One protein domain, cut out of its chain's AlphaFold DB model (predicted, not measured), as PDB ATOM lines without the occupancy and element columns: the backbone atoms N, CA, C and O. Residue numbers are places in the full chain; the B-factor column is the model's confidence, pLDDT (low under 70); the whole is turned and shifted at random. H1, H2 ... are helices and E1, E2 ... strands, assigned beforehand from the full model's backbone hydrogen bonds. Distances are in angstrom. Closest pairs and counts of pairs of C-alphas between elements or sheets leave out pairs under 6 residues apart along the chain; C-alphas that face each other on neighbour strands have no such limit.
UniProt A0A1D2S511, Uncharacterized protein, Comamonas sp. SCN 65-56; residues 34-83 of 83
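Overview. This is residues 34 to 83 of the 83 residues of an uncharacterized protein of Comamonas sp. SCN 65-56 (UniProt A0A1D2S511). A narrow two-stranded ribbon, E1 and E2, runs through the middle, with H1 over one side of it and H2 on the opposite side, near the end where E1 finishes and E2 starts. The stretch between the helices passes along E2, and its residues 53 to 54 pair briefly with that strand; residues 80 to 83 run on past the ribbon's other end as a tail. The printed part has 50 residues, with two named strands and two named helices in the order E1, H1, H2, E2; the sheet order is E1 - E2, antiparallel, and the class is mixed, helices and strands. It is only just compact, close to loose, with a radius of gyration of the C-alphas of 11.2 A, and its elongated outline spans 34 by 22 by 14 A.

Along the chain. E1 is residues 34 to 39, 15.7 A from first to last C-alpha, and begins with C-alpha 34 at (258.036, 159.607, 142.793). E2 is residues 74 to 79, 16.7 A long, and ends with C-alpha 79 at (253.920, 159.950, 141.234). H1 is residues 44 to 49, 8.8 A long. H2, the longest helix, is residues 60 to 69, 14.3 A long, with C-alpha 60 at (265.390, 178.163, 148.321).

Arrangement. E1 and E2 are antiparallel neighbours, with 157 degrees between their N-to-C directions. N 37 and O 76 are 2.8 A apart and N 78 and O 35 are 2.9 A apart, both within hydrogen-bond range. Residues 53 to 54 form a short antiparallel pairing with residues 76 to 77 of E2. H1 and E2 have 3 pairs of C-alphas within 8 A, the closest being those of Gln 44 and Leu 74, 7.4 A apart. The closest C-alphas of E1 and H1 are those of Ala 39 and Trp 47, 7.7 A apart. For H2 and E2 the closest are those of Leu 66 and Tyr 75, 7.5 A apart. E1 and H2 are only just apart, at 8.1 A. H1 and H2 are apart. In H2 every O i to N i+4 pair is within hydrogen-bond range; in H1 1 of 2 is, beside 2 of 3 O i to N i+3 pairs.

Size, cuts and confidence. The two C-alphas farthest apart are those of Ala 71 and His 83, 36.5 A. The printed part has no cut and ends at residue 83, the chain's last residue. The links E1 to H1 and H2 to E2 are tight, and H1 to H2 is a short link of 10 residues. The mean pLDDT of the printed part is 70.4, and 22 residues are under 70, among them residues 66 to 73 and 80 to 83.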
ATOM      1  N   HIS A  34     258.054 158.500 143.743       63.81
ATOM      2  CA  HIS A  34     258.036 159.607 142.793       63.81
ATOM      3  C   HIS A  34     259.210 159.522 141.815       63.81
ATOM      4  O   HIS A  34     260.354 159.341 142.226       63.81
ATOM      5  N   ALA A  35     258.924 159.733 140.530       71.75
ATOM      6  CA  ALA A  35     259.927 159.969 139.502       71.75
ATOM      7  C   ALA A  35     260.053 161.477 139.276       71.75
ATOM      8  O   ALA A  35     259.046 162.171 139.103       71.75
ATOM      9  N   ALA A  36     261.285 161.981 139.265       70.75
ATOM     10  CA  ALA A  36     261.572 163.391 139.068       70.75
ATOM     11  C   ALA A  36     262.595 163.607 137.954       70.75
ATOM     12  O   ALA A  36     263.522 162.824 137.759       70.75
ATOM     13  N   LEU A  37     262.415 164.691 137.213       73.88
ATOM     14  CA  LEU A  37     263.289 165.091 136.125       73.88
ATOM     15  C   LEU A  37     263.442 166.605 136.097       73.88
ATOM     16  O   LEU A  37     262.615 167.352 136.623       73.88
ATOM     17  N   VAL A  38     264.509 167.061 135.454       73.56
ATOM     18  CA  VAL A  38     264.754 168.483 135.227       73.56
ATOM     19  C   VAL A  38     264.535 168.775 133.751       73.56
ATOM     20  O   VAL A  38     265.298 168.338 132.891       73.56
ATOM     21  N   ALA A  39     263.468 169.507 133.451       70.25
ATOM     22  CA  ALA A  39     263.155 169.962 132.110       70.25
ATOM     23  C   ALA A  39     263.864 171.291 131.839       70.25
ATOM     24  O   ALA A  39     263.702 172.249 132.588       70.25
ATOM     25  N   LEU A  40     264.625 171.372 130.753       72.44
ATOM     26  CA  LEU A  40     265.193 172.634 130.275       72.44
ATOM     27  C   LEU A  40     264.166 173.396 129.421       72.44
ATOM     28  O   LEU A  40     263.181 172.816 128.949       72.44
ATOM     29  N   GLN A  41     264.403 174.698 129.230       64.38
ATOM     30  CA  GLN A  41     263.575 175.615 128.435       64.38
ATOM     31  C   GLN A  41     263.024 174.952 127.157       64.38
ATOM     32  O   GLN A  41     263.779 174.476 126.312       64.38
ATOM     33  N   GLY A  42     261.694 174.907 127.030       67.88
ATOM     34  CA  GLY A  42     260.985 174.316 125.885       67.88
ATOM     35  C   GLY A  42     260.526 172.861 126.065       67.88
ATOM     36  O   GLY A  42     259.537 172.465 125.447       67.88
ATOM     37  N   ALA A  43     261.138 172.083 126.965       69.44
ATOM     38  CA  ALA A  43     260.754 170.686 127.200       69.44
ATOM     39  C   ALA A  43     259.566 170.526 128.169       69.44
ATOM     40  O   ALA A  43     258.930 169.475 128.196       69.44
ATOM     41  N   GLN A  44     259.204 171.567 128.929       74.38
ATOM     42  CA  GLN A  44     258.101 171.523 129.903       74.38
ATOM     43  C   GLN A  44     256.798 170.984 129.298       74.38
ATOM     44  O   GLN A  44     256.150 170.107 129.863       74.38
ATOM     45  N   ARG A  45     256.410 171.490 128.122       75.69
ATOM     46  CA  ARG A  45     255.150 171.115 127.464       75.69
ATOM     47  C   ARG A  45     255.164 169.678 126.934       75.69
ATOM     48  O   ARG A  45     254.106 169.100 126.697       75.69
ATOM     49  N   TYR A  46     256.347 169.115 126.697       77.69
ATOM     50  CA  TYR A  46     256.503 167.703 126.355       77.69
ATOM     51  C   TYR A  46     256.206 166.841 127.585       77.69
ATOM     52  O   TYR A  46     255.315 166.001 127.553       77.69
ATOM     53  N   TRP A  47     256.855 167.144 128.707       77.69
ATOM     54  CA  TRP A  47     256.705 166.404 129.962       77.69
ATOM     55  C   TRP A  47     255.315 166.535 130.594       77.69
ATOM     56  O   TRP A  47     254.782 165.545 131.089       77.69
ATOM     57  N   GLN A  48     254.675 167.705 130.493       80.62
ATOM     58  CA  GLN A  48     253.282 167.882 130.927       80.62
ATOM     59  C   GLN A  48     252.315 166.941 130.200       80.62
ATOM     60  O   GLN A  48     251.375 166.442 130.811       80.62
ATOM     61  N   ARG A  49     252.557 166.642 128.915       81.25
ATOM     62  CA  ARG A  49     251.749 165.667 128.160       81.25
ATOM     63  C   ARG A  49     251.993 164.225 128.604       81.25
ATOM     64  O   ARG A  49     251.089 163.407 128.504       81.25
ATOM     65  N   HIS A  50     253.173 163.946 129.150       73.25
ATOM     66  CA  HIS A  50     253.551 162.663 129.752       73.25
ATOM     67  C   HIS A  50     253.098 162.508 131.216       73.25
ATOM     68  O   HIS A  50     253.459 161.538 131.884       73.25
ATOM     69  N   GLY A  51     252.312 163.457 131.736       78.31
ATOM     70  CA  GLY A  51     251.793 163.426 133.105       78.31
ATOM     71  C   GLY A  51     252.800 163.867 134.168       78.31
ATOM     72  O   GLY A  51     252.571 163.642 135.354       78.31
ATOM     73  N   PHE A  52     253.918 164.477 133.769       80.62
ATOM     74  CA  PHE A  52     254.825 165.127 134.708       80.62
ATOM     75  C   PHE A  52     254.333 166.532 135.020       80.62
ATOM     76  O   PHE A  52     254.088 167.342 134.123       80.62
ATOM     77  N   GLU A  53     254.248 166.855 136.304       80.81
ATOM     78  CA  GLU A  53     253.844 168.180 136.751       80.81
ATOM     79  C   GLU A  53     255.068 169.011 137.104       80.81
ATOM     80  O   GLU A  53     255.962 168.560 137.824       80.81
ATOM     81  N   ALA A  54     255.106 170.248 136.605       76.81
ATOM     82  CA  ALA A  54     256.122 171.204 137.010       76.81
ATOM     83  C   ALA A  54     255.913 171.548 138.485       76.81
ATOM     84  O   ALA A  54     254.914 172.163 138.859       76.81
ATOM     85  N   ARG A  55     256.866 171.146 139.321       75.12
ATOM     86  CA  ARG A  55     256.891 171.466 140.739       75.12
ATOM     87  C   ARG A  55     257.862 172.609 140.949       75.12
ATOM     88  O   ARG A  55     259.072 172.460 140.798       75.12
ATOM     89  N   SER A  56     257.326 173.760 141.329       67.31
ATOM     90  CA  SER A  56     258.156 174.826 141.871       67.31
ATOM     91  C   SER A  56     258.712 174.357 143.209       67.31
ATOM     92  O   SER A  56     257.956 174.103 144.146       67.31
ATOM     93  N   LEU A  57     260.033 174.215 143.278       69.25
ATOM     94  CA  LEU A  57     260.730 173.931 144.524       69.25
ATOM     95  C   LEU A  57     260.458 175.103 145.472       69.25
ATOM     96  O   LEU A  57     260.747 176.253 145.135       69.25
ATOM     97  N   GLN A  58     259.808 174.823 146.601       62.47
ATOM     98  CA  GLN A  58     259.517 175.842 147.613       62.47
ATOM     99  C   GLN A  58     260.766 176.156 148.443       62.47
ATOM    100  O   GLN A  58     260.940 177.288 148.887       62.47
ATOM    101  N   ASP A  59     261.677 175.190 148.553       71.31
ATOM    102  CA  ASP A  59     262.971 175.344 149.198       71.31
ATOM    103  C   ASP A  59     263.941 176.176 148.355       71.31
ATOM    104  O   ASP A  59     264.303 175.829 147.225       71.31
ATOM    105  N   ALA A  60     264.414 177.275 148.944       66.81
ATOM    106  CA  ALA A  60     265.390 178.163 148.321       66.81
ATOM    107  C   ALA A  60     266.693 177.421 147.969       66.81
ATOM    108  O   ALA A  60     267.230 177.624 146.884       66.81
ATOM    109  N   ALA A  61     267.142 176.493 148.821       72.94
ATOM    110  CA  ALA A  61     268.341 175.690 148.581       72.94
ATOM    111  C   ALA A  61     268.195 174.737 147.380       72.94
ATOM    112  O   ALA A  61     269.141 174.534 146.617       72.94
ATOM    113  N   GLU A  62     267.008 174.158 147.176       68.81
ATOM    114  CA  GLU A  62     266.743 173.323 146.004       68.81
ATOM    115  C   GLU A  62     266.603 174.169 144.738       68.81
ATOM    116  O   GLU A  62     267.115 173.771 143.692       68.81
ATOM    117  N   ARG A  63     265.998 175.363 144.822       68.50
ATOM    118  CA  ARG A  63     265.981 176.327 143.711       68.50
ATOM    119  C   ARG A  63     267.381 176.759 143.301       68.50
ATOM    120  O   ARG A  63     267.627 176.893 142.109       68.50
ATOM    121  N   GLU A  64     268.284 176.967 144.254       70.69
ATOM    122  CA  GLU A  64     269.671 177.344 143.974       70.69
ATOM    123  C   GLU A  64     270.436 176.201 143.301       70.69
ATOM    124  O   GLU A  64     271.083 176.410 142.276       70.69
ATOM    125  N   ARG A  65     270.266 174.961 143.786       70.62
ATOM    126  CA  ARG A  65     270.795 173.773 143.098       70.62
ATOM    127  C   ARG A  65     270.225 173.643 141.691       70.62
ATOM    128  O   ARG A  65     270.984 173.396 140.762       70.62
ATOM    129  N   LEU A  66     268.916 173.839 141.526       69.56
ATOM    130  CA  LEU A  66     268.239 173.800 140.230       69.56
ATOM    131  C   LEU A  66     268.773 174.881 139.284       69.56
ATOM    132  O   LEU A  66     269.052 174.597 138.125       69.56
ATOM    133  N   ALA A  67     268.975 176.101 139.783       67.00
ATOM    134  CA  ALA A  67     269.578 177.191 139.027       67.00
ATOM    135  C   ALA A  67     271.021 176.858 138.613       67.00
ATOM    136  O   ALA A  67     271.421 177.174 137.493       67.00
ATOM    137  N   SER A  68     271.762 176.140 139.464       69.75
ATOM    138  CA  SER A  68     273.086 175.595 139.147       69.75
ATOM    139  C   SER A  68     273.070 174.553 138.020       69.75
ATOM    140  O   SER A  68     274.084 174.399 137.343       69.75
ATOM    141  N   TYR A  69     271.948 173.864 137.778       64.62
ATOM    142  CA  TYR A  69     271.798 172.934 136.648       64.62
ATOM    143  C   TYR A  69     271.536 173.639 135.305       64.62
ATOM    144  O   TYR A  69     271.732 173.030 134.254       64.62
ATOM    145  N   GLY A  70     271.122 174.909 135.315       57.78
ATOM    146  CA  GLY A  70     270.938 175.718 134.111       57.78
ATOM    147  C   GLY A  70     269.840 176.767 134.271       57.78
ATOM    148  O   GLY A  70     268.774 176.497 134.826       57.78
ATOM    149  N   ALA A  71     270.073 177.974 133.749       56.28
ATOM    150  CA  ALA A  71     269.091 179.054 133.768       56.28
ATOM    151  C   ALA A  71     267.821 178.645 132.991       56.28
ATOM    152  O   ALA A  71     267.808 178.617 131.762       56.28
ATOM    153  N   GLY A  72     266.753 178.295 133.714       62.47
ATOM    154  CA  GLY A  72     265.491 177.806 133.141       62.47
ATOM    155  C   GLY A  72     265.268 176.296 133.244       62.47
ATOM    156  O   GLY A  72     264.359 175.772 132.604       62.47
ATOM    157  N   ALA A  73     266.073 175.599 134.047       69.31
ATOM    158  CA  ALA A  73     265.736 174.281 134.557       69.31
ATOM    159  C   ALA A  73     264.431 174.355 135.372       69.31
ATOM    160  O   ALA A  73     264.299 175.167 136.286       69.31
ATOM    161  N   LEU A  74     263.462 173.513 135.032       73.62
ATOM    162  CA  LEU A  74     262.210 173.315 135.749       73.62
ATOM    163  C   LEU A  74     262.207 171.911 136.322       73.62
ATOM    164  O   LEU A  74     262.359 170.928 135.599       73.62
ATOM    165  N   TYR A  75     262.005 171.819 137.627       76.38
ATOM    166  CA  TYR A  75     261.821 170.536 138.273       76.38
ATOM    167  C   TYR A  75     260.418 170.025 137.961       76.38
ATOM    168  O   TYR A  75     259.425 170.717 138.195       76.38
ATOM    169  N   MET A  76     260.326 168.830 137.393       80.31
ATOM    170  CA  MET A  76     259.058 168.183 137.107       80.31
ATOM    171  C   MET A  76     259.034 166.817 137.766       80.31
ATOM    172  O   MET A  76     259.987 166.051 137.654       80.31
ATOM    173  N   ALA A  77     257.946 166.511 138.458       77.25
ATOM    174  CA  ALA A  77     257.792 165.250 139.160       77.25
ATOM    175  C   ALA A  77     256.448 164.617 138.825       77.25
ATOM    176  O   ALA A  77     255.456 165.305 138.580       77.25
ATOM    177  N   ARG A  78     256.429 163.287 138.830       76.94
ATOM    178  CA  ARG A  78     255.226 162.482 138.672       76.94
ATOM    179  C   ARG A  78     255.213 161.387 139.742       76.94
ATOM    180  O   ARG A  78     256.245 160.750 139.967       76.94
ATOM    181  N   PRO A  79     254.073 161.138 140.407       70.88
ATOM    182  CA  PRO A  79     253.920 159.950 141.234       70.88
ATOM    183  C   PRO A  79     253.971 158.697 140.356       70.88
ATOM    184  O   PRO A  79     253.242 158.583 139.367       70.88
ATOM    185  N   VAL A  80     254.845 157.764 140.719       67.94
ATOM    186  CA  VAL A  80     254.868 156.441 140.101       67.94
ATOM    187  C   VAL A  80     254.010 155.567 140.997       67.94
ATOM    188  O   VAL A  80     254.414 155.182 142.089       67.94
ATOM    189  N   SER A  81     252.760 155.358 140.590       60.00
ATOM    190  CA  SER A  81     251.882 154.434 141.297       60.00
ATOM    191  C   SER A  81     252.410 153.023 141.073       60.00
ATOM    192  O   SER A  81     252.203 152.447 140.009       60.00
ATOM    193  N   VAL A  82     253.119 152.504 142.071       53.44
ATOM    194  CA  VAL A  82     253.350 151.070 142.225       53.44
ATOM    195  C   VAL A  82     251.985 150.392 142.345       53.44
ATOM    196  O   VAL A  82     251.187 150.770 143.207       53.44
ATOM    197  N   HIS A  83     251.680 149.481 141.423       48.34
ATOM    198  CA  HIS A  83     250.504 148.616 141.497       48.34
ATOM    199  C   HIS A  83     250.944 147.228 141.942       48.34
ATOM    200  O   HIS A  83     251.963 146.756 141.389       48.34
TER     201      HIS A  83